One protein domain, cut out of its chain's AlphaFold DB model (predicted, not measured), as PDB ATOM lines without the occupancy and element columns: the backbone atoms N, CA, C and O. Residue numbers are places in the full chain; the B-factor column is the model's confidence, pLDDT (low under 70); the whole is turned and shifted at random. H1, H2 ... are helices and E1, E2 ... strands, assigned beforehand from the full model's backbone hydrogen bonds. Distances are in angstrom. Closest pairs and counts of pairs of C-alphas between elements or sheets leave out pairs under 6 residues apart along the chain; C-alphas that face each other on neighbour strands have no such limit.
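Overview. This is residues 829 to 876 and 901 to 988 of the 988 residues of the protein "ZZ-type domain-containing protein" of Rhodotorula taiwanensis (UniProt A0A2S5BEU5). What is the main picture? With little regular structure, a small antiparallel sheet, E1 E4 E2 E3, lies at the middle, wrapped by loops; H2 packs on it, H1 and H3 lie farther out. How large? 136 residues, 37 in named elements (H1 E1 E2 E3 H2 E4 H3), mixed class; compact, radius of gyration 14.5 A, spans 35 by 34 by 33 A.

Arrangement. Which strands pair? E4, residues 955 to 958, is antiparallel to E1, residues 850 to 852 (N 852 to O 955, 2.8 A), and E2, residues 921 to 924 (N 956 to O 923, 2.8 A). E2 and E3, residues 932 to 934, form a hairpin; N 922 to O 933 is 2.8 A. And the helices? H2, residues 935 to 939, is on the sheet, height 8.2 A; H1, residues 834 to 843, and H3, residues 964 to 971, are not on it. E3, H2, E4 form a right-handed split strand-helix-strand unit, E2 between its strands. O i to N i+4 pairs are within hydrogen-bond range throughout H2 and H3, 4 of 6 in H1.

Along the chain. Where does H1 begin? C-alpha 834 is at (106.930, 129.578, 124.653); H1 spans 14.1 A. Where does H3 end? C-alpha 971 is at (120.828, 128.523, 151.794).

Size, cuts and confidence. Any cut? Residues 877 to 900 are not printed; C-alphas 876 and 901 are 11.7 A apart. Long links, low confidence? H2 to E4 is long; 26 residues are under pLDDT 70, among them 829 to 838.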
ATOM      1  N   GLY A 829     108.430 140.193 129.002       43.94
ATOM      2  CA  GLY A 829     109.749 139.563 129.141       43.94
ATOM      3  C   GLY A 829     109.783 138.047 128.921       43.94
ATOM      4  O   GLY A 829     110.209 137.324 129.821       43.94
ATOM      5  N   GLU A 830     109.352 137.554 127.758       43.91
ATOM      6  CA  GLU A 830     109.480 136.126 127.418       43.91
ATOM      7  C   GLU A 830     110.909 135.777 126.960       43.91
ATOM      8  O   GLU A 830     111.349 136.084 125.849       43.91
ATOM      9  N   ALA A 831     111.666 135.130 127.850       53.12
ATOM     10  CA  ALA A 831     113.031 134.677 127.593       53.12
ATOM     11  C   ALA A 831     113.041 133.363 126.785       53.12
ATOM     12  O   ALA A 831     113.226 132.276 127.332       53.12
ATOM     13  N   GLY A 832     112.860 133.479 125.469       55.75
ATOM     14  CA  GLY A 832     112.696 132.346 124.551       55.75
ATOM     15  C   GLY A 832     111.250 132.220 124.072       55.75
ATOM     16  O   GLY A 832     110.338 132.738 124.705       55.75
ATOM     17  N   CYS A 833     111.023 131.542 122.945       60.47
ATOM     18  CA  CYS A 833     109.654 131.306 122.486       60.47
ATOM     19  C   CYS A 833     108.943 130.318 123.435       60.47
ATOM     20  O   CYS A 833     109.563 129.350 123.868       60.47
ATOM     21  N   HIS A 834     107.649 130.484 123.733       63.69
ATOM     22  CA  HIS A 834     106.930 129.578 124.653       63.69
ATOM     23  C   HIS A 834     107.009 128.084 124.249       63.69
ATOM     24  O   HIS A 834     107.098 127.209 125.111       63.69
ATOM     25  N   LYS A 835     107.064 127.771 122.941       66.62
ATOM     26  CA  LYS A 835     107.339 126.403 122.449       66.62
ATOM     27  C   LYS A 835     108.731 125.935 122.895       66.62
ATOM     28  O   LYS A 835     108.870 124.887 123.505       66.62
ATOM     29  N   CYS A 836     109.738 126.775 122.669       69.44
ATOM     30  CA  CYS A 836     111.142 126.573 123.005       69.44
ATOM     31  C   CYS A 836     111.360 126.387 124.513       69.44
ATOM     32  O   CYS A 836     112.191 125.584 124.921       69.44
ATOM     33  N   GLU A 837     110.611 127.107 125.353       68.44
ATOM     34  CA  GLU A 837     110.650 126.937 126.807       68.44
ATOM     35  C   GLU A 837     110.090 125.567 127.227       68.44
ATOM     36  O   GLU A 837     110.665 124.902 128.093       68.44
ATOM     37  N   ARG A 838     109.016 125.104 126.577       67.56
ATOM     38  CA  ARG A 838     108.440 123.768 126.786       67.56
ATOM     39  C   ARG A 838     109.368 122.660 126.277       67.56
ATOM     40  O   ARG A 838     109.647 121.717 127.009       67.56
ATOM     41  N   ASP A 839     109.909 122.809 125.070       70.19
ATOM     42  CA  ASP A 839     110.855 121.865 124.469       70.19
ATOM     43  C   ASP A 839     112.250 121.909 125.122       70.19
ATOM     44  O   ASP A 839     113.020 120.961 124.974       70.19
ATOM     45  N   SER A 840     112.582 122.935 125.921       65.75
ATOM     46  CA  SER A 840     113.861 123.000 126.652       65.75
ATOM     47  C   SER A 840     114.101 121.774 127.541       65.75
ATOM     48  O   SER A 840     115.238 121.323 127.647       65.75
ATOM     49  N   ALA A 841     113.040 121.173 128.094       61.47
ATOM     50  CA  ALA A 841     113.103 119.945 128.892       61.47
ATOM     51  C   ALA A 841     113.376 118.666 128.064       61.47
ATOM     52  O   ALA A 841     113.626 117.610 128.632       61.47
ATOM     53  N   ARG A 842     113.324 118.751 126.726       67.94
ATOM     54  CA  ARG A 842     113.722 117.687 125.783       67.94
ATOM     55  C   ARG A 842     115.130 117.898 125.216       67.94
ATOM     56  O   ARG A 842     115.749 116.944 124.758       67.94
ATOM     57  N   ILE A 843     115.607 119.145 125.204       74.12
ATOM     58  CA  ILE A 843     116.886 119.562 124.598       74.12
ATOM     59  C   ILE A 843     118.014 119.610 125.640       74.12
ATOM     60  O   ILE A 843     119.172 119.346 125.317       74.12
ATOM     61  N   HIS A 844     117.686 119.948 126.888       70.38
ATOM     62  CA  HIS A 844     118.617 119.996 128.009       70.38
ATOM     63  C   HIS A 844     118.412 118.795 128.938       70.38
ATOM     64  O   HIS A 844     117.292 118.327 129.121       70.38
ATOM     65  N   ASP A 845     119.500 118.340 129.565       77.56
ATOM     66  CA  ASP A 845     119.446 117.399 130.691       77.56
ATOM     67  C   ASP A 845     118.473 117.945 131.765       77.56
ATOM     68  O   ASP A 845     118.600 119.126 132.116       77.56
ATOM     69  N   PRO A 846     117.515 117.141 132.276       69.94
ATOM     70  CA  PRO A 846     116.488 117.591 133.223       69.94
ATOM     71  C   PRO A 846     117.054 118.106 134.556       69.94
ATOM     72  O   PRO A 846     116.352 118.791 135.297       69.94
ATOM     73  N   THR A 847     118.331 117.841 134.849       77.19
ATOM     74  CA  THR A 847     119.049 118.408 135.997       77.19
ATOM     75  C   THR A 847     119.540 119.851 135.780       77.19
ATOM     76  O   THR A 847     120.122 120.450 136.687       77.19
ATOM     77  N   HIS A 848     119.272 120.474 134.624       81.81
ATOM     78  CA  HIS A 848     119.458 121.918 134.446       81.81
ATOM     79  C   HIS A 848     118.358 122.722 135.153       81.81
ATOM     80  O   HIS A 848     117.160 122.503 134.969       81.81
ATOM     81  N   ALA A 849     118.765 123.717 135.940       83.88
ATOM     82  CA  ALA A 849     117.873 124.742 136.473       83.88
ATOM     83  C   ALA A 849     118.010 126.029 135.645       83.88
ATOM     84  O   ALA A 849     119.118 126.413 135.265       83.88
ATOM     85  N   PHE A 850     116.890 126.696 135.361       89.38
ATOM     86  CA  PHE A 850     116.867 127.890 134.513       89.38
ATOM     87  C   PHE A 850     116.762 129.150 135.379       89.38
ATOM     88  O   PHE A 850     115.896 129.242 136.246       89.38
ATOM     89  N   LEU A 851     117.633 130.136 135.150       92.62
ATOM     90  CA  LEU A 851     117.569 131.441 135.817       92.62
ATOM     91  C   LEU A 851     116.696 132.399 134.997       92.62
ATOM     92  O   LEU A 851     117.077 132.804 133.898       92.62
ATOM     93  N   ARG A 852     115.539 132.791 135.541       91.44
ATOM     94  CA  ARG A 852     114.664 133.811 134.959       91.44
ATOM     95  C   ARG A 852     115.075 135.194 135.458       91.44
ATOM     96  O   ARG A 852     114.835 135.561 136.608       91.44
ATOM     97  N   LEU A 853     115.696 135.947 134.558       90.81
ATOM     98  CA  LEU A 853     116.122 137.327 134.763       90.81
ATOM     99  C   LEU A 853     114.918 138.273 134.613       90.81
ATOM    100  O   LEU A 853     114.271 138.295 133.569       90.81
ATOM    101  N   THR A 854     114.628 139.050 135.654       82.62
ATOM    102  CA  THR A 854     113.620 140.127 135.677       82.62
ATOM    103  C   THR A 854     114.011 141.348 134.837       82.62
ATOM    104  O   THR A 854     113.143 142.037 134.299       82.62
ATOM    105  N   HIS A 855     115.310 141.619 134.686       85.31
ATOM    106  CA  HIS A 855     115.847 142.771 133.962       85.31
ATOM    107  C   HIS A 855     117.018 142.371 133.050       85.31
ATOM    108  O   HIS A 855     117.464 141.221 133.023       85.31
ATOM    109  N   ARG A 856     117.551 143.329 132.282       83.00
ATOM    110  CA  ARG A 856     118.809 143.132 131.547       83.00
ATOM    111  C   ARG A 856     119.986 143.226 132.516       83.00
ATOM    112  O   ARG A 856     120.128 144.225 133.213       83.00
ATOM    113  N   LEU A 857     120.842 142.208 132.522       83.94
ATOM    114  CA  LEU A 857     122.097 142.211 133.274       83.94
ATOM    115  C   LEU A 857     123.006 143.356 132.805       83.94
ATOM    116  O   LEU A 857     123.293 143.459 131.612       83.94
ATOM    117  N   GLN A 858     123.501 144.173 133.738       81.06
ATOM    118  CA  GLN A 858     124.504 145.206 133.440       81.06
ATOM    119  C   GLN A 858     125.922 144.624 133.323       81.06
ATOM    120  O   GLN A 858     126.792 145.209 132.678       81.06
ATOM    121  N   ARG A 859     126.159 143.453 133.927       79.25
ATOM    122  CA  ARG A 859     127.450 142.753 133.950       79.25
ATOM    123  C   ARG A 859     127.287 141.328 133.410       79.25
ATOM    124  O   ARG A 859     126.250 140.711 133.647       79.25
ATOM    125  N   PRO A 860     128.286 140.760 132.711       79.81
ATOM    126  CA  PRO A 860     128.252 139.345 132.361       79.81
ATOM    127  C   PRO A 860     128.242 138.491 133.635       79.81
ATOM    128  O   PRO A 860     128.974 138.786 134.583       79.81
ATOM    129  N   LEU A 861     127.443 137.419 133.648       79.75
ATOM    130  CA  LEU A 861     127.422 136.473 134.766       79.75
ATOM    131  C   LEU A 861     128.833 135.909 135.029       79.75
ATOM    132  O   LEU A 861     129.562 135.628 134.068       79.75
ATOM    133  N   PRO A 862     129.223 135.678 136.300       78.56
ATOM    134  CA  PRO A 862     130.441 134.936 136.604       78.56
ATOM    135  C   PRO A 862     130.388 133.557 135.932       78.56
ATOM    136  O   PRO A 862     129.327 132.949 135.796       78.56
ATOM    137  N   SER A 863     131.539 133.077 135.454       72.31
ATOM    138  CA  SER A 863     131.595 131.930 134.543       72.31
ATOM    139  C   SER A 863     130.927 130.689 135.138       72.31
ATOM    140  O   SER A 863     131.444 130.134 136.104       72.31
ATOM    141  N   LEU A 864     129.850 130.201 134.507       61.81
ATOM    142  CA  LEU A 864     129.002 129.086 134.978       61.81
ATOM    143  C   LEU A 864     129.776 127.837 135.451       61.81
ATOM    144  O   LEU A 864     129.310 127.118 136.329       61.81
ATOM    145  N   ARG A 865     130.994 127.619 134.930       58.28
ATOM    146  CA  ARG A 865     131.950 126.585 135.369       58.28
ATOM    147  C   ARG A 865     132.342 126.644 136.856       58.28
ATOM    148  O   ARG A 865     132.911 125.675 137.339       58.28
ATOM    149  N   SER A 866     132.075 127.739 137.572       66.75
ATOM    150  CA  SER A 866     132.276 127.828 139.025       66.75
ATOM    151  C   SER A 866     131.077 127.350 139.855       66.75
ATOM    152  O   SER A 866     131.152 127.427 141.076       66.75
ATOM    153  N   GLY A 867     129.986 126.891 139.226       72.62
ATOM    154  CA  GLY A 867     128.769 126.457 139.923       72.62
ATOM    155  C   GLY A 867     127.983 127.635 140.497       72.62
ATOM    156  O   GLY A 867     127.958 127.836 141.705       72.62
ATOM    157  N   LEU A 868     127.362 128.437 139.621       79.81
ATOM    158  CA  LEU A 868     126.607 129.643 140.009       79.81
ATOM    159  C   LEU A 868     125.395 129.331 140.912       79.81
ATOM    160  O   LEU A 868     124.999 130.155 141.727       79.81
ATOM    161  N   VAL A 869     124.841 128.127 140.765       84.19
ATOM    162  CA  VAL A 869     123.892 127.477 141.674       84.19
ATOM    163  C   VAL A 869     124.371 126.021 141.801       84.19
ATOM    164  O   VAL A 869     124.804 125.459 140.787       84.19
ATOM    165  N   PRO A 870     124.362 125.392 142.993       85.00
ATOM    166  CA  PRO A 870     124.680 123.969 143.118       85.00
ATOM    167  C   PRO A 870     123.629 123.090 142.423       85.00
ATOM    168  O   PRO A 870     122.520 123.534 142.126       85.00
ATOM    169  N   LEU A 871     123.964 121.821 142.181       87.62
ATOM    170  CA  LEU A 871     123.013 120.855 141.632       87.62
ATOM    171  C   LEU A 871     121.973 120.506 142.710       87.62
ATOM    172  O   LEU A 871     122.266 119.751 143.631       87.62
ATOM    173  N   LEU A 872     120.785 121.108 142.622       88.94
ATOM    174  CA  LEU A 872     119.725 120.997 143.636       88.94
ATOM    175  C   LEU A 872     118.748 119.833 143.403       88.94
ATOM    176  O   LEU A 872     117.887 119.587 144.244       88.94
ATOM    177  N   TYR A 873     118.828 119.140 142.269       90.38
ATOM    178  CA  TYR A 873     117.903 118.056 141.943       90.38
ATOM    179  C   TYR A 873     118.345 116.724 142.542       90.38
ATOM    180  O   TYR A 873     119.534 116.406 142.568       90.38
ATOM    181  N   LEU A 874     117.369 115.924 142.975       84.19
ATOM    182  CA  LEU A 874     117.624 114.540 143.368       84.19
ATOM    183  C   LEU A 874     118.047 113.732 142.125       84.19
ATOM    184  O   LEU A 874     117.383 113.837 141.090       84.19
ATOM    185  N   PRO A 875     119.112 112.912 142.195       81.38
ATOM    186  CA  PRO A 875     119.453 112.011 141.102       81.38
ATOM    187  C   PRO A 875     118.324 110.993 140.904       81.38
ATOM    188  O   PRO A 875     117.823 110.421 141.874       81.38
ATOM    189  N   LEU A 876     117.928 110.747 139.650       80.19
ATOM    190  CA  LEU A 876     116.908 109.746 139.339       80.19
ATOM    191  C   LEU A 876     117.411 108.362 139.776       80.19
ATOM    192  O   LEU A 876     118.416 107.869 139.262       80.19
ATOM    193  N   GLN A 901     106.003 113.443 136.692       47.59
ATOM    194  CA  GLN A 901     105.705 112.789 137.963       47.59
ATOM    195  C   GLN A 901     105.570 113.882 139.012       47.59
ATOM    196  O   GLN A 901     106.540 114.612 139.220       47.59
ATOM    197  N   ARG A 902     104.389 114.021 139.635       50.97
ATOM    198  CA  ARG A 902     104.142 115.128 140.566       50.97
ATOM    199  C   ARG A 902     105.271 115.148 141.605       50.97
ATOM    200  O   ARG A 902     105.443 114.163 142.332       50.97
ATOM    201  N   PRO A 903     106.116 116.191 141.598       53.75
ATOM    202  CA  PRO A 903     107.261 116.241 142.483       53.75
ATOM    203  C   PRO A 903     106.769 116.450 143.914       53.75
ATOM    204  O   PRO A 903     105.623 116.837 144.119       53.75
ATOM    205  N   ASP A 904     107.634 116.251 144.911       58.72
ATOM    206  CA  ASP A 904     107.296 116.410 146.342       58.72
ATOM    207  C   ASP A 904     107.164 117.907 146.751       58.72
ATOM    208  O   ASP A 904     107.620 118.363 147.799       58.72
ATOM    209  N   ARG A 905     106.566 118.711 145.855       63.53
ATOM    210  CA  ARG A 905     106.217 120.132 146.005       63.53
ATOM    211  C   ARG A 905     104.933 120.334 146.809       63.53
ATOM    212  O   ARG A 905     104.600 121.476 147.106       63.53
ATOM    213  N   ASP A 906     104.273 119.262 147.248       63.09
ATOM    214  CA  ASP A 906     103.053 119.274 148.077       63.09
ATOM    215  C   ASP A 906     103.224 119.990 149.438       63.09
ATOM    216  O   ASP A 906     102.266 120.161 150.192       63.09
ATOM    217  N   ARG A 907     104.443 120.454 149.754       82.88
ATOM    218  CA  ARG A 907     104.781 121.280 150.925       82.88
ATOM    219  C   ARG A 907     105.160 122.731 150.593       82.88
ATOM    220  O   ARG A 907     105.280 123.531 151.518       82.88
ATOM    221  N   VAL A 908     105.363 123.082 149.321       92.19
ATOM    222  CA  VAL A 908     105.781 124.428 148.889       92.19
ATOM    223  C   VAL A 908     104.550 125.253 148.514       92.19
ATOM    224  O   VAL A 908     103.786 124.903 147.613       92.19
ATOM    225  N   VAL A 909     104.354 126.366 149.218       94.44
ATOM    226  CA  VAL A 909     103.226 127.286 149.034       94.44
ATOM    227  C   VAL A 909     103.728 128.557 148.359       94.44
ATOM    228  O   VAL A 909     104.713 129.134 148.797       94.44
ATOM    229  N   CYS A 910     103.023 129.019 147.329       95.69
ATOM    230  CA  CYS A 910     103.289 130.295 146.679       95.69
ATOM    231  C   CYS A 910     103.014 131.458 147.647       95.69
ATOM    232  O   CYS A 910     101.862 131.658 148.044       95.69
ATOM    233  N   ASP A 911     104.027 132.258 147.981       94.12
ATOM    234  CA  ASP A 911     103.921 133.377 148.932       94.12
ATOM    235  C   ASP A 911     102.902 134.443 148.496       94.12
ATOM    236  O   ASP A 911     102.258 135.086 149.330       94.12
ATOM    237  N   ALA A 912     102.705 134.602 147.184       93.12
ATOM    238  CA  ALA A 912     101.817 135.609 146.609       93.12
ATOM    239  C   ALA A 912     100.326 135.246 146.668       93.12
ATOM    240  O   ALA A 912      99.499 136.097 146.997       93.12
ATOM    241  N   CYS A 913      99.956 134.004 146.324       93.88
ATOM    242  CA  CYS A 913      98.550 133.570 146.282       93.88
ATOM    243  C   CYS A 913      98.159 132.568 147.378       93.88
ATOM    244  O   CYS A 913      96.985 132.222 147.491       93.88
ATOM    245  N   GLY A 914      99.113 132.095 148.182       93.69
ATOM    246  CA  GLY A 914      98.875 131.178 149.296       93.69
ATOM    247  C   GLY A 914      98.424 129.767 148.899       93.69
ATOM    248  O   GLY A 914      97.950 129.044 149.777       93.69
ATOM    249  N   LYS A 915      98.551 129.392 147.616       94.31
ATOM    250  CA  LYS A 915      98.247 128.061 147.053       94.31
ATOM    251  C   LYS A 915      99.510 127.196 146.976       94.31
ATOM    252  O   LYS A 915     100.599 127.739 146.820       94.31
ATOM    253  N   LEU A 916      99.365 125.870 147.008       94.25
ATOM    254  CA  LEU A 916     100.467 124.943 146.709       94.25
ATOM    255  C   LEU A 916     100.982 125.122 145.272       94.25
ATOM    256  O   LEU A 916     100.199 125.377 144.352       94.25
ATOM    257  N   ILE A 917     102.294 124.972 145.080       94.31
ATOM    258  CA  ILE A 917     102.941 125.068 143.769       94.31
ATOM    259  C   ILE A 917     102.900 123.699 143.076       94.31
ATOM    260  O   ILE A 917     103.831 122.903 143.166       94.31
ATOM    261  N   LEU A 918     101.792 123.435 142.380       89.62
ATOM    262  CA  LEU A 918     101.567 122.183 141.642       89.62
ATOM    263  C   LEU A 918     102.344 122.102 140.314       89.62
ATOM    264  O   LEU A 918     102.578 121.010 139.802       89.62
ATOM    265  N   GLU A 919     102.708 123.254 139.749       88.88
ATOM    266  CA  GLU A 919     103.410 123.390 138.468       88.88
ATOM    267  C   GLU A 919     104.874 123.815 138.697       88.88
ATOM    268  O   GLU A 919     105.521 123.369 139.646       88.88
ATOM    269  N   GLU A 920     105.424 124.662 137.827       91.31
ATOM    270  CA  GLU A 920     106.781 125.194 137.938       91.31
ATOM    271  C   GLU A 920     106.963 126.036 139.206       91.31
ATOM    272  O   GLU A 920     106.208 126.982 139.473       91.31
ATOM    273  N   TRP A 921     108.007 125.700 139.962       94.56
ATOM    274  CA  TRP A 921     108.421 126.416 141.160       94.56
ATOM    275  C   TRP A 921     109.492 127.441 140.806       94.56
ATOM    276  O   TRP A 921     110.572 127.092 140.334       94.56
ATOM    277  N   MET A 922     109.163 128.713 141.029       95.44
ATOM    278  CA  MET A 922     110.047 129.857 140.860       95.44
ATOM    279  C   MET A 922     110.527 130.314 142.241       95.44
ATOM    280  O   MET A 922     109.827 131.058 142.927       95.44
ATOM    281  N   MET A 923     111.706 129.865 142.666       95.44
ATOM    282  CA  MET A 923     112.313 130.281 143.937       95.44
ATOM    283  C   MET A 923     113.215 131.496 143.717       95.44
ATOM    284  O   MET A 923     114.057 131.485 142.820       95.44
ATOM    285  N   CYS A 924     113.095 132.534 144.540       95.94
ATOM    286  CA  CYS A 924     114.035 133.655 144.519       95.94
ATOM    287  C   CYS A 924     115.467 133.216 144.891       95.94
ATOM    288  O   CYS A 924     115.679 132.565 145.914       95.94
ATOM    289  N   CYS A 925     116.463 133.622 144.101       95.38
ATOM    290  CA  CYS A 925     117.878 133.352 144.367       95.38
ATOM    291  C   CYS A 925     118.505 134.281 145.417       95.38
ATOM    292  O   CYS A 925     119.538 133.932 145.981       95.38
ATOM    293  N   HIS A 926     117.933 135.465 145.640       93.88
ATOM    294  CA  HIS A 926     118.541 136.544 146.430       93.88
ATOM    295  C   HIS A 926     117.961 136.677 147.838       93.88
ATOM    296  O   HIS A 926     118.692 137.005 148.773       93.88
ATOM    297  N   CYS A 927     116.665 136.408 148.017       93.31
ATOM    298  CA  CYS A 927     116.057 136.437 149.340       93.31
ATOM    299  C   CYS A 927     116.696 135.372 150.254       93.31
ATOM    300  O   CYS A 927     116.887 134.230 149.833       93.31
ATOM    301  N   PRO A 928     117.029 135.722 151.511       87.56
ATOM    302  CA  PRO A 928     117.612 134.775 152.455       87.56
ATOM    303  C   PRO A 928     116.561 133.796 152.999       87.56
ATOM    304  O   PRO A 928     116.874 132.649 153.290       87.56
ATOM    305  N   VAL A 929     115.305 134.234 153.104       85.19
ATOM    306  CA  VAL A 929     114.135 133.346 153.180       85.19
ATOM    307  C   VAL A 929     113.861 132.838 151.768       85.19
ATOM    308  O   VAL A 929     113.998 133.634 150.837       85.19
ATOM    309  N   SER A 930     113.431 131.586 151.576       88.50
ATOM    310  CA  SER A 930     112.834 131.245 150.283       88.50
ATOM    311  C   SER A 930     111.643 132.175 150.042       88.50
ATOM    312  O   SER A 930     110.877 132.476 150.959       88.50
ATOM    313  N   PHE A 931     111.566 132.714 148.829       94.62
ATOM    314  CA  PHE A 931     110.405 133.460 148.369       94.62
ATOM    315  C   PHE A 931     109.930 132.760 147.113       94.62
ATOM    316  O   PHE A 931     110.588 132.816 146.066       94.62
ATOM    317  N   ASP A 932     108.850 132.015 147.281       95.56
ATOM    318  CA  ASP A 932     108.471 130.928 146.400       95.56
ATOM    319  C   ASP A 932     107.218 131.328 145.630       95.56
ATOM    320  O   ASP A 932     106.176 131.630 146.209       95.56
ATOM    321  N   LEU A 933     107.311 131.350 144.301       95.56
ATOM    322  CA  LEU A 933     106.214 131.717 143.413       95.56
ATOM    323  C   LEU A 933     105.870 130.567 142.469       95.56
ATOM    324  O   LEU A 933     106.743 129.868 141.956       95.56
ATOM    325  N   CYS A 934     104.581 130.394 142.186       95.69
ATOM    326  CA  CYS A 934     104.156 129.653 141.002       95.69
ATOM    327  C   CYS A 934     104.314 130.529 139.748       95.69
ATOM    328  O   CYS A 934     104.213 131.757 139.837       95.69
ATOM    329  N   ARG A 935     104.487 129.897 138.577       93.50
ATOM    330  CA  ARG A 935     104.565 130.560 137.256       93.50
ATOM    331  C   ARG A 935     103.541 131.695 137.097       93.50
ATOM    332  O   ARG A 935     103.922 132.818 136.788       93.50
ATOM    333  N   THR A 936     102.272 131.419 137.406       93.69
ATOM    334  CA  THR A 936     101.146 132.371 137.359       93.69
ATOM    335  C   THR A 936     101.399 133.640 138.174       93.69
ATOM    336  O   THR A 936     101.164 134.739 137.696       93.69
ATOM    337  N   CYS A 937     101.915 133.536 139.404       94.00
ATOM    338  CA  CYS A 937     102.144 134.719 140.242       94.00
ATOM    339  C   CYS A 937     103.431 135.477 139.911       94.00
ATOM    340  O   CYS A 937     103.536 136.635 140.301       94.00
ATOM    341  N   LEU A 938     104.384 134.859 139.207       92.50
ATOM    342  CA  LEU A 938     105.551 135.567 138.677       92.50
ATOM    343  C   LEU A 938     105.231 136.309 137.365       92.50
ATOM    344  O   LEU A 938     105.867 137.316 137.077       92.50
ATOM    345  N   VAL A 939     104.274 135.810 136.572       89.62
ATOM    346  CA  VAL A 939     103.876 136.401 135.280       89.62
ATOM    347  C   VAL A 939     102.741 137.417 135.434       89.62
ATOM    348  O   VAL A 939     102.873 138.540 134.970       89.62
ATOM    349  N   ASP A 940     101.645 137.055 136.104       88.19
ATOM    350  CA  ASP A 940     100.387 137.821 136.066       88.19
ATOM    351  C   ASP A 940     100.342 138.998 137.056       88.19
ATOM    352  O   ASP A 940      99.362 139.743 137.095       88.19
ATOM    353  N   ARG A 941     101.341 139.110 137.939       80.56
ATOM    354  CA  ARG A 941     101.349 140.072 139.055       80.56
ATOM    355  C   ARG A 941     102.600 140.937 139.161       80.56
ATOM    356  O   ARG A 941     102.619 141.750 140.071       80.56
ATOM    357  N   ASP A 942     103.578 140.743 138.275       73.06
ATOM    358  CA  ASP A 942     104.931 141.326 138.287       73.06
ATOM    359  C   ASP A 942     105.695 141.215 139.627       73.06
ATOM    360  O   ASP A 942     105.225 141.560 140.708       73.06
ATOM    361  N   ALA A 943     106.950 140.750 139.580       67.88
ATOM    362  CA  ALA A 943     107.748 140.506 140.791       67.88
ATOM    363  C   ALA A 943     107.989 141.761 141.667       67.88
ATOM    364  O   ALA A 943     108.358 141.616 142.832       67.88
ATOM    365  N   SER A 944     107.785 142.965 141.119       63.22
ATOM    366  CA  SER A 944     107.806 144.257 141.817       63.22
ATOM    367  C   SER A 944     106.602 144.490 142.731       63.22
ATOM    368  O   SER A 944     106.755 145.019 143.831       63.22
ATOM    369  N   ASP A 945     105.402 144.121 142.282       71.81
ATOM    370  CA  ASP A 945     104.141 144.606 142.862       71.81
ATOM    371  C   ASP A 945     103.649 143.684 143.992       71.81
ATOM    372  O   ASP A 945     102.789 144.033 144.808       71.81
ATOM    373  N   LEU A 946     104.287 142.518 144.126       79.75
ATOM    374  CA  LEU A 946     104.350 141.751 145.362       79.75
ATOM    375  C   LEU A 946     105.163 142.563 146.389       79.75
ATOM    376  O   LEU A 946     106.341 142.287 146.601       79.75
ATOM    377  N   ALA A 947     104.509 143.539 147.032       54.53
ATOM    378  CA  ALA A 947     105.050 144.684 147.793       54.53
ATOM    379  C   ALA A 947     105.936 144.402 149.040       54.53
ATOM    380  O   ALA A 947     105.943 145.169 150.005       54.53
ATOM    381  N   ARG A 948     106.657 143.277 149.061       77.94
ATOM    382  CA  ARG A 948     107.736 142.904 149.994       77.94
ATOM    383  C   ARG A 948     108.907 142.200 149.289       77.94
ATOM    384  O   ARG A 948     109.777 141.659 149.966       77.94
ATOM    385  N   HIS A 949     108.918 142.173 147.956       89.56
ATOM    386  CA  HIS A 949     109.997 141.623 147.146       89.56
ATOM    387  C   HIS A 949     110.697 142.732 146.359       89.56
ATOM    388  O   HIS A 949     110.070 143.704 145.950       89.56
ATOM    389  N   ASN A 950     112.001 142.586 146.144       89.25
ATOM    390  CA  ASN A 950     112.759 143.501 145.302       89.25
ATOM    391  C   ASN A 950     112.717 142.994 143.845       89.25
ATOM    392  O   ASN A 950     113.121 141.853 143.607       89.25
ATOM    393  N   PRO A 951     112.279 143.795 142.853       88.31
ATOM    394  CA  PRO A 951     112.280 143.376 141.450       88.31
ATOM    395  C   PRO A 951     113.681 143.074 140.886       88.31
ATOM    396  O   PRO A 951     113.791 142.298 139.934       88.31
ATOM    397  N   SER A 952     114.758 143.593 141.498       89.25
ATOM    398  CA  SER A 952     116.144 143.258 141.131       89.25
ATOM    399  C   SER A 952     116.567 141.831 141.532       89.25
ATOM    400  O   SER A 952     117.703 141.421 141.299       89.25
ATOM    401  N   HIS A 953     115.665 141.025 142.091       92.38
ATOM    402  CA  HIS A 953     115.928 139.621 142.381       92.38
ATOM    403  C   HIS A 953     115.697 138.704 141.170       92.38
ATOM    404  O   HIS A 953     114.741 138.847 140.409       92.38
ATOM    405  N   VAL A 954     116.571 137.708 141.017       93.56
ATOM    406  CA  VAL A 954     116.482 136.674 139.973       93.56
ATOM    407  C   VAL A 954     115.809 135.425 140.534       93.56
ATOM    408  O   VAL A 954     116.055 135.045 141.678       93.56
ATOM    409  N   PHE A 955     114.985 134.760 139.721       95.62
ATOM    410  CA  PHE A 955     114.267 133.545 140.112       95.62
ATOM    411  C   PHE A 955     114.852 132.296 139.444       95.62
ATOM    412  O   PHE A 955     115.195 132.311 138.263       95.62
ATOM    413  N   LEU A 956     114.913 131.194 140.187       95.44
ATOM    414  CA  LEU A 956     115.286 129.868 139.713       95.44
ATOM    415  C   LEU A 956     114.022 129.064 139.382       95.44
ATOM    416  O   LEU A 956     113.216 128.797 140.270       95.44
ATOM    417  N   GLN A 957     113.860 128.671 138.118       95.06
ATOM    418  CA  GLN A 957     112.812 127.755 137.664       95.06
ATOM    419  C   GLN A 957     113.258 126.315 137.937       95.06
ATOM    420  O   GLN A 957     114.165 125.792 137.282       95.06
ATOM    421  N   LEU A 958     112.612 125.682 138.910       93.25
ATOM    422  CA  LEU A 958     112.858 124.306 139.325       93.25
ATOM    423  C   LEU A 958     111.823 123.388 138.668       93.25
ATOM    424  O   LEU A 958     110.653 123.372 139.056       93.25
ATOM    425  N   LYS A 959     112.259 122.646 137.639       88.50
ATOM    426  CA  LYS A 959     111.380 121.794 136.815       88.50
ATOM    427  C   LYS A 959     111.189 120.390 137.392       88.50
ATOM    428  O   LYS A 959     110.073 119.880 137.331       88.50
ATOM    429  N   GLU A 960     112.191 119.841 138.081       88.88
ATOM    430  CA  GLU A 960     112.179 118.485 138.663       88.88
ATOM    431  C   GLU A 960     112.051 118.424 140.204       88.88
ATOM    432  O   GLU A 960     111.867 119.450 140.873       88.88
ATOM    433  N   LYS A 961     112.102 117.208 140.778       88.44
ATOM    434  CA  LYS A 961     112.206 116.975 142.234       88.44
ATOM    435  C   LYS A 961     113.529 117.524 142.789       88.44
ATOM    436  O   LYS A 961     114.614 117.118 142.378       88.44
ATOM    437  N   VAL A 962     113.422 118.422 143.764       91.81
ATOM    438  CA  VAL A 962     114.553 119.084 144.430       91.81
ATOM    439  C   VAL A 962     114.867 118.402 145.753       91.81
ATOM    440  O   VAL A 962     113.955 118.068 146.510       91.81
ATOM    441  N   ASP A 963     116.153 118.243 146.054       92.56
ATOM    442  CA  ASP A 963     116.613 117.865 147.384       92.56
ATOM    443  C   ASP A 963     116.422 119.059 148.330       92.56
ATOM    444  O   ASP A 963     117.220 119.999 148.385       92.56
ATOM    445  N   LEU A 964     115.310 119.032 149.067       90.69
ATOM    446  CA  LEU A 964     114.961 120.075 150.025       90.69
ATOM    447  C   LEU A 964     115.931 120.134 151.217       90.69
ATOM    448  O   LEU A 964     115.969 121.163 151.889       90.69
ATOM    449  N   GLU A 965     116.700 119.082 151.511       89.81
ATOM    450  CA  GLU A 965     117.667 119.083 152.614       89.81
ATOM    451  C   GLU A 965     119.008 119.674 152.169       89.81
ATOM    452  O   GLU A 965     119.531 120.565 152.842       89.81
ATOM    453  N   LEU A 966     119.501 119.299 150.983       91.75
ATOM    454  CA  LEU A 966     120.635 119.972 150.342       91.75
ATOM    455  C   LEU A 966     120.336 121.461 150.124       91.75
ATOM    456  O   LEU A 966     121.176 122.310 150.429       91.75
ATOM    457  N   LEU A 967     119.124 121.803 149.672       91.69
ATOM    458  CA  LEU A 967     118.696 123.194 149.528       91.69
ATOM    459  C   LEU A 967     118.777 123.948 150.868       91.69
ATOM    460  O   LEU A 967     119.448 124.978 150.935       91.69
ATOM    461  N   LYS A 968     118.178 123.411 151.946       89.81
ATOM    462  CA  LYS A 968     118.288 123.975 153.310       89.81
ATOM    463  C   LYS A 968     119.737 124.108 153.774       89.81
ATOM    464  O   LYS A 968     120.042 125.064 154.483       89.81
ATOM    465  N   GLN A 969     120.614 123.168 153.422       91.00
ATOM    466  CA  GLN A 969     122.026 123.185 153.807       91.00
ATOM    467  C   GLN A 969     122.801 124.301 153.086       91.00
ATOM    468  O   GLN A 969     123.617 124.984 153.711       91.00
ATOM    469  N   VAL A 970     122.525 124.511 151.795       90.06
ATOM    470  CA  VAL A 970     123.149 125.548 150.959       90.06
ATOM    471  C   VAL A 970     122.708 126.946 151.397       90.06
ATOM    472  O   VAL A 970     123.553 127.766 151.759       90.06
ATOM    473  N   THR A 971     121.399 127.213 151.419       88.94
ATOM    474  CA  THR A 971     120.828 128.523 151.794       88.94
ATOM    475  C   THR A 971     120.853 128.765 153.302       88.94
ATOM    476  O   THR A 971     120.700 129.890 153.773       88.94
ATOM    477  N   ARG A 972     121.061 127.713 154.099       87.69
ATOM    478  CA  ARG A 972     121.047 127.751 155.568       87.69
ATOM    479  C   ARG A 972     119.718 128.270 156.126       87.69
ATOM    480  O   ARG A 972     119.734 128.975 157.136       87.69
ATOM    481  N   PHE A 973     118.585 127.916 155.505       80.62
ATOM    482  CA  PHE A 973     117.233 128.381 155.880       80.62
ATOM    483  C   PHE A 973     116.873 128.190 157.365       80.62
ATOM    484  O   PHE A 973     116.063 128.939 157.902       80.62
ATOM    485  N   THR A 974     117.464 127.210 158.051       78.56
ATOM    486  CA  THR A 974     117.245 126.952 159.489       78.56
ATOM    487  C   THR A 974     118.171 127.750 160.418       78.56
ATOM    488  O   THR A 974     118.041 127.671 161.639       78.56
ATOM    489  N   SER A 975     119.121 128.515 159.875       82.75
ATOM    490  CA  SER A 975     120.096 129.287 160.650       82.75
ATOM    491  C   SER A 975     119.594 130.691 161.005       82.75
ATOM    492  O   SER A 975     118.722 131.246 160.345       82.75
ATOM    493  N   ARG A 976     120.218 131.332 162.004       75.94
ATOM    494  CA  ARG A 976     119.934 132.736 162.381       75.94
ATOM    495  C   ARG A 976     120.358 133.777 161.329       75.94
ATOM    496  O   ARG A 976     120.115 134.962 161.529       75.94
ATOM    497  N   ARG A 977     121.053 133.365 160.264       81.81
ATOM    498  CA  ARG A 977     121.499 134.213 159.144       81.81
ATOM    499  C   ARG A 977     121.407 133.402 157.846       81.81
ATOM    500  O   ARG A 977     122.450 132.976 157.335       81.81
ATOM    501  N   PRO A 978     120.184 133.127 157.362       86.25
ATOM    502  CA  PRO A 978     120.006 132.408 156.115       86.25
ATOM    503  C   PRO A 978     120.481 133.283 154.941       86.25
ATOM    504  O   PRO A 978     120.724 134.484 155.096       86.25
ATOM    505  N   ARG A 979     120.717 132.661 153.790       90.38
ATOM    506  CA  ARG A 979     121.425 133.217 152.633       90.38
ATOM    507  C   ARG A 979     120.669 132.862 151.360       90.38
ATOM    508  O   ARG A 979     120.218 131.730 151.215       90.38
ATOM    509  N   GLY A 980     120.585 133.810 150.431       92.12
ATOM    510  CA  GLY A 980     120.176 133.498 149.066       92.12
ATOM    511  C   GLY A 980     121.153 132.509 148.418       92.12
ATOM    512  O   GLY A 980     122.314 132.410 148.817       92.12
ATOM    513  N   LEU A 981     120.691 131.791 147.393       93.56
ATOM    514  CA  LEU A 981     121.556 130.989 146.519       93.56
ATOM    515  C   LEU A 981     122.611 131.841 145.796       93.56
ATOM    516  O   LEU A 981     123.672 131.329 145.448       93.56
ATOM    517  N   ILE A 982     122.323 133.126 145.568       92.44
ATOM    518  CA  ILE A 982     123.216 134.090 144.927       92.44
ATOM    519  C   ILE A 982     123.396 135.287 145.871       92.44
ATOM    520  O   ILE A 982     122.472 136.065 146.092       92.44
ATOM    521  N   GLU A 983     124.605 135.446 146.418       88.06
ATOM    522  CA  GLU A 983     124.967 136.531 147.356       88.06
ATOM    523  C   GLU A 983     125.371 137.843 146.651       88.06
ATOM    524  O   GLU A 983     125.747 138.814 147.307       88.06
ATOM    525  N   TRP A 984     125.310 137.881 145.318       84.06
ATOM    526  CA  TRP A 984     125.661 139.040 144.494       84.06
ATOM    527  C   TRP A 984     124.417 139.620 143.821       84.06
ATOM    528  O   TRP A 984     123.693 138.891 143.139       84.06
ATOM    529  N   ASP A 985     124.202 140.931 143.936       81.81
ATOM    530  CA  ASP A 985     123.280 141.624 143.034       81.81
ATOM    531  C   ASP A 985     123.800 141.466 141.589       81.81
ATOM    532  O   ASP A 985     124.986 141.663 141.312       81.81
ATOM    533  N   LEU A 986     122.922 141.023 140.687       83.44
ATOM    534  CA  LEU A 986     123.250 140.728 139.291       83.44
ATOM    535  C   LEU A 986     122.988 141.920 138.347       83.44
ATOM    536  O   LEU A 986     123.328 141.853 137.163       83.44
ATOM    537  N   TYR A 987     122.416 143.008 138.862       83.31
ATOM    538  CA  TYR A 987     122.079 144.222 138.121       83.31
ATOM    539  C   TYR A 987     122.837 145.473 138.591       83.31
ATOM    540  O   TYR A 987     122.789 146.478 137.880       83.31
ATOM    541  N   ALA A 988     123.528 145.410 139.737       74.56
ATOM    542  CA  ALA A 988     124.405 146.466 140.263       74.56
ATOM    543  C   ALA A 988     125.799 146.522 139.606       74.56
ATOM    544  O   ALA A 988     126.101 145.751 138.666       74.56
TER     545      ALA A 988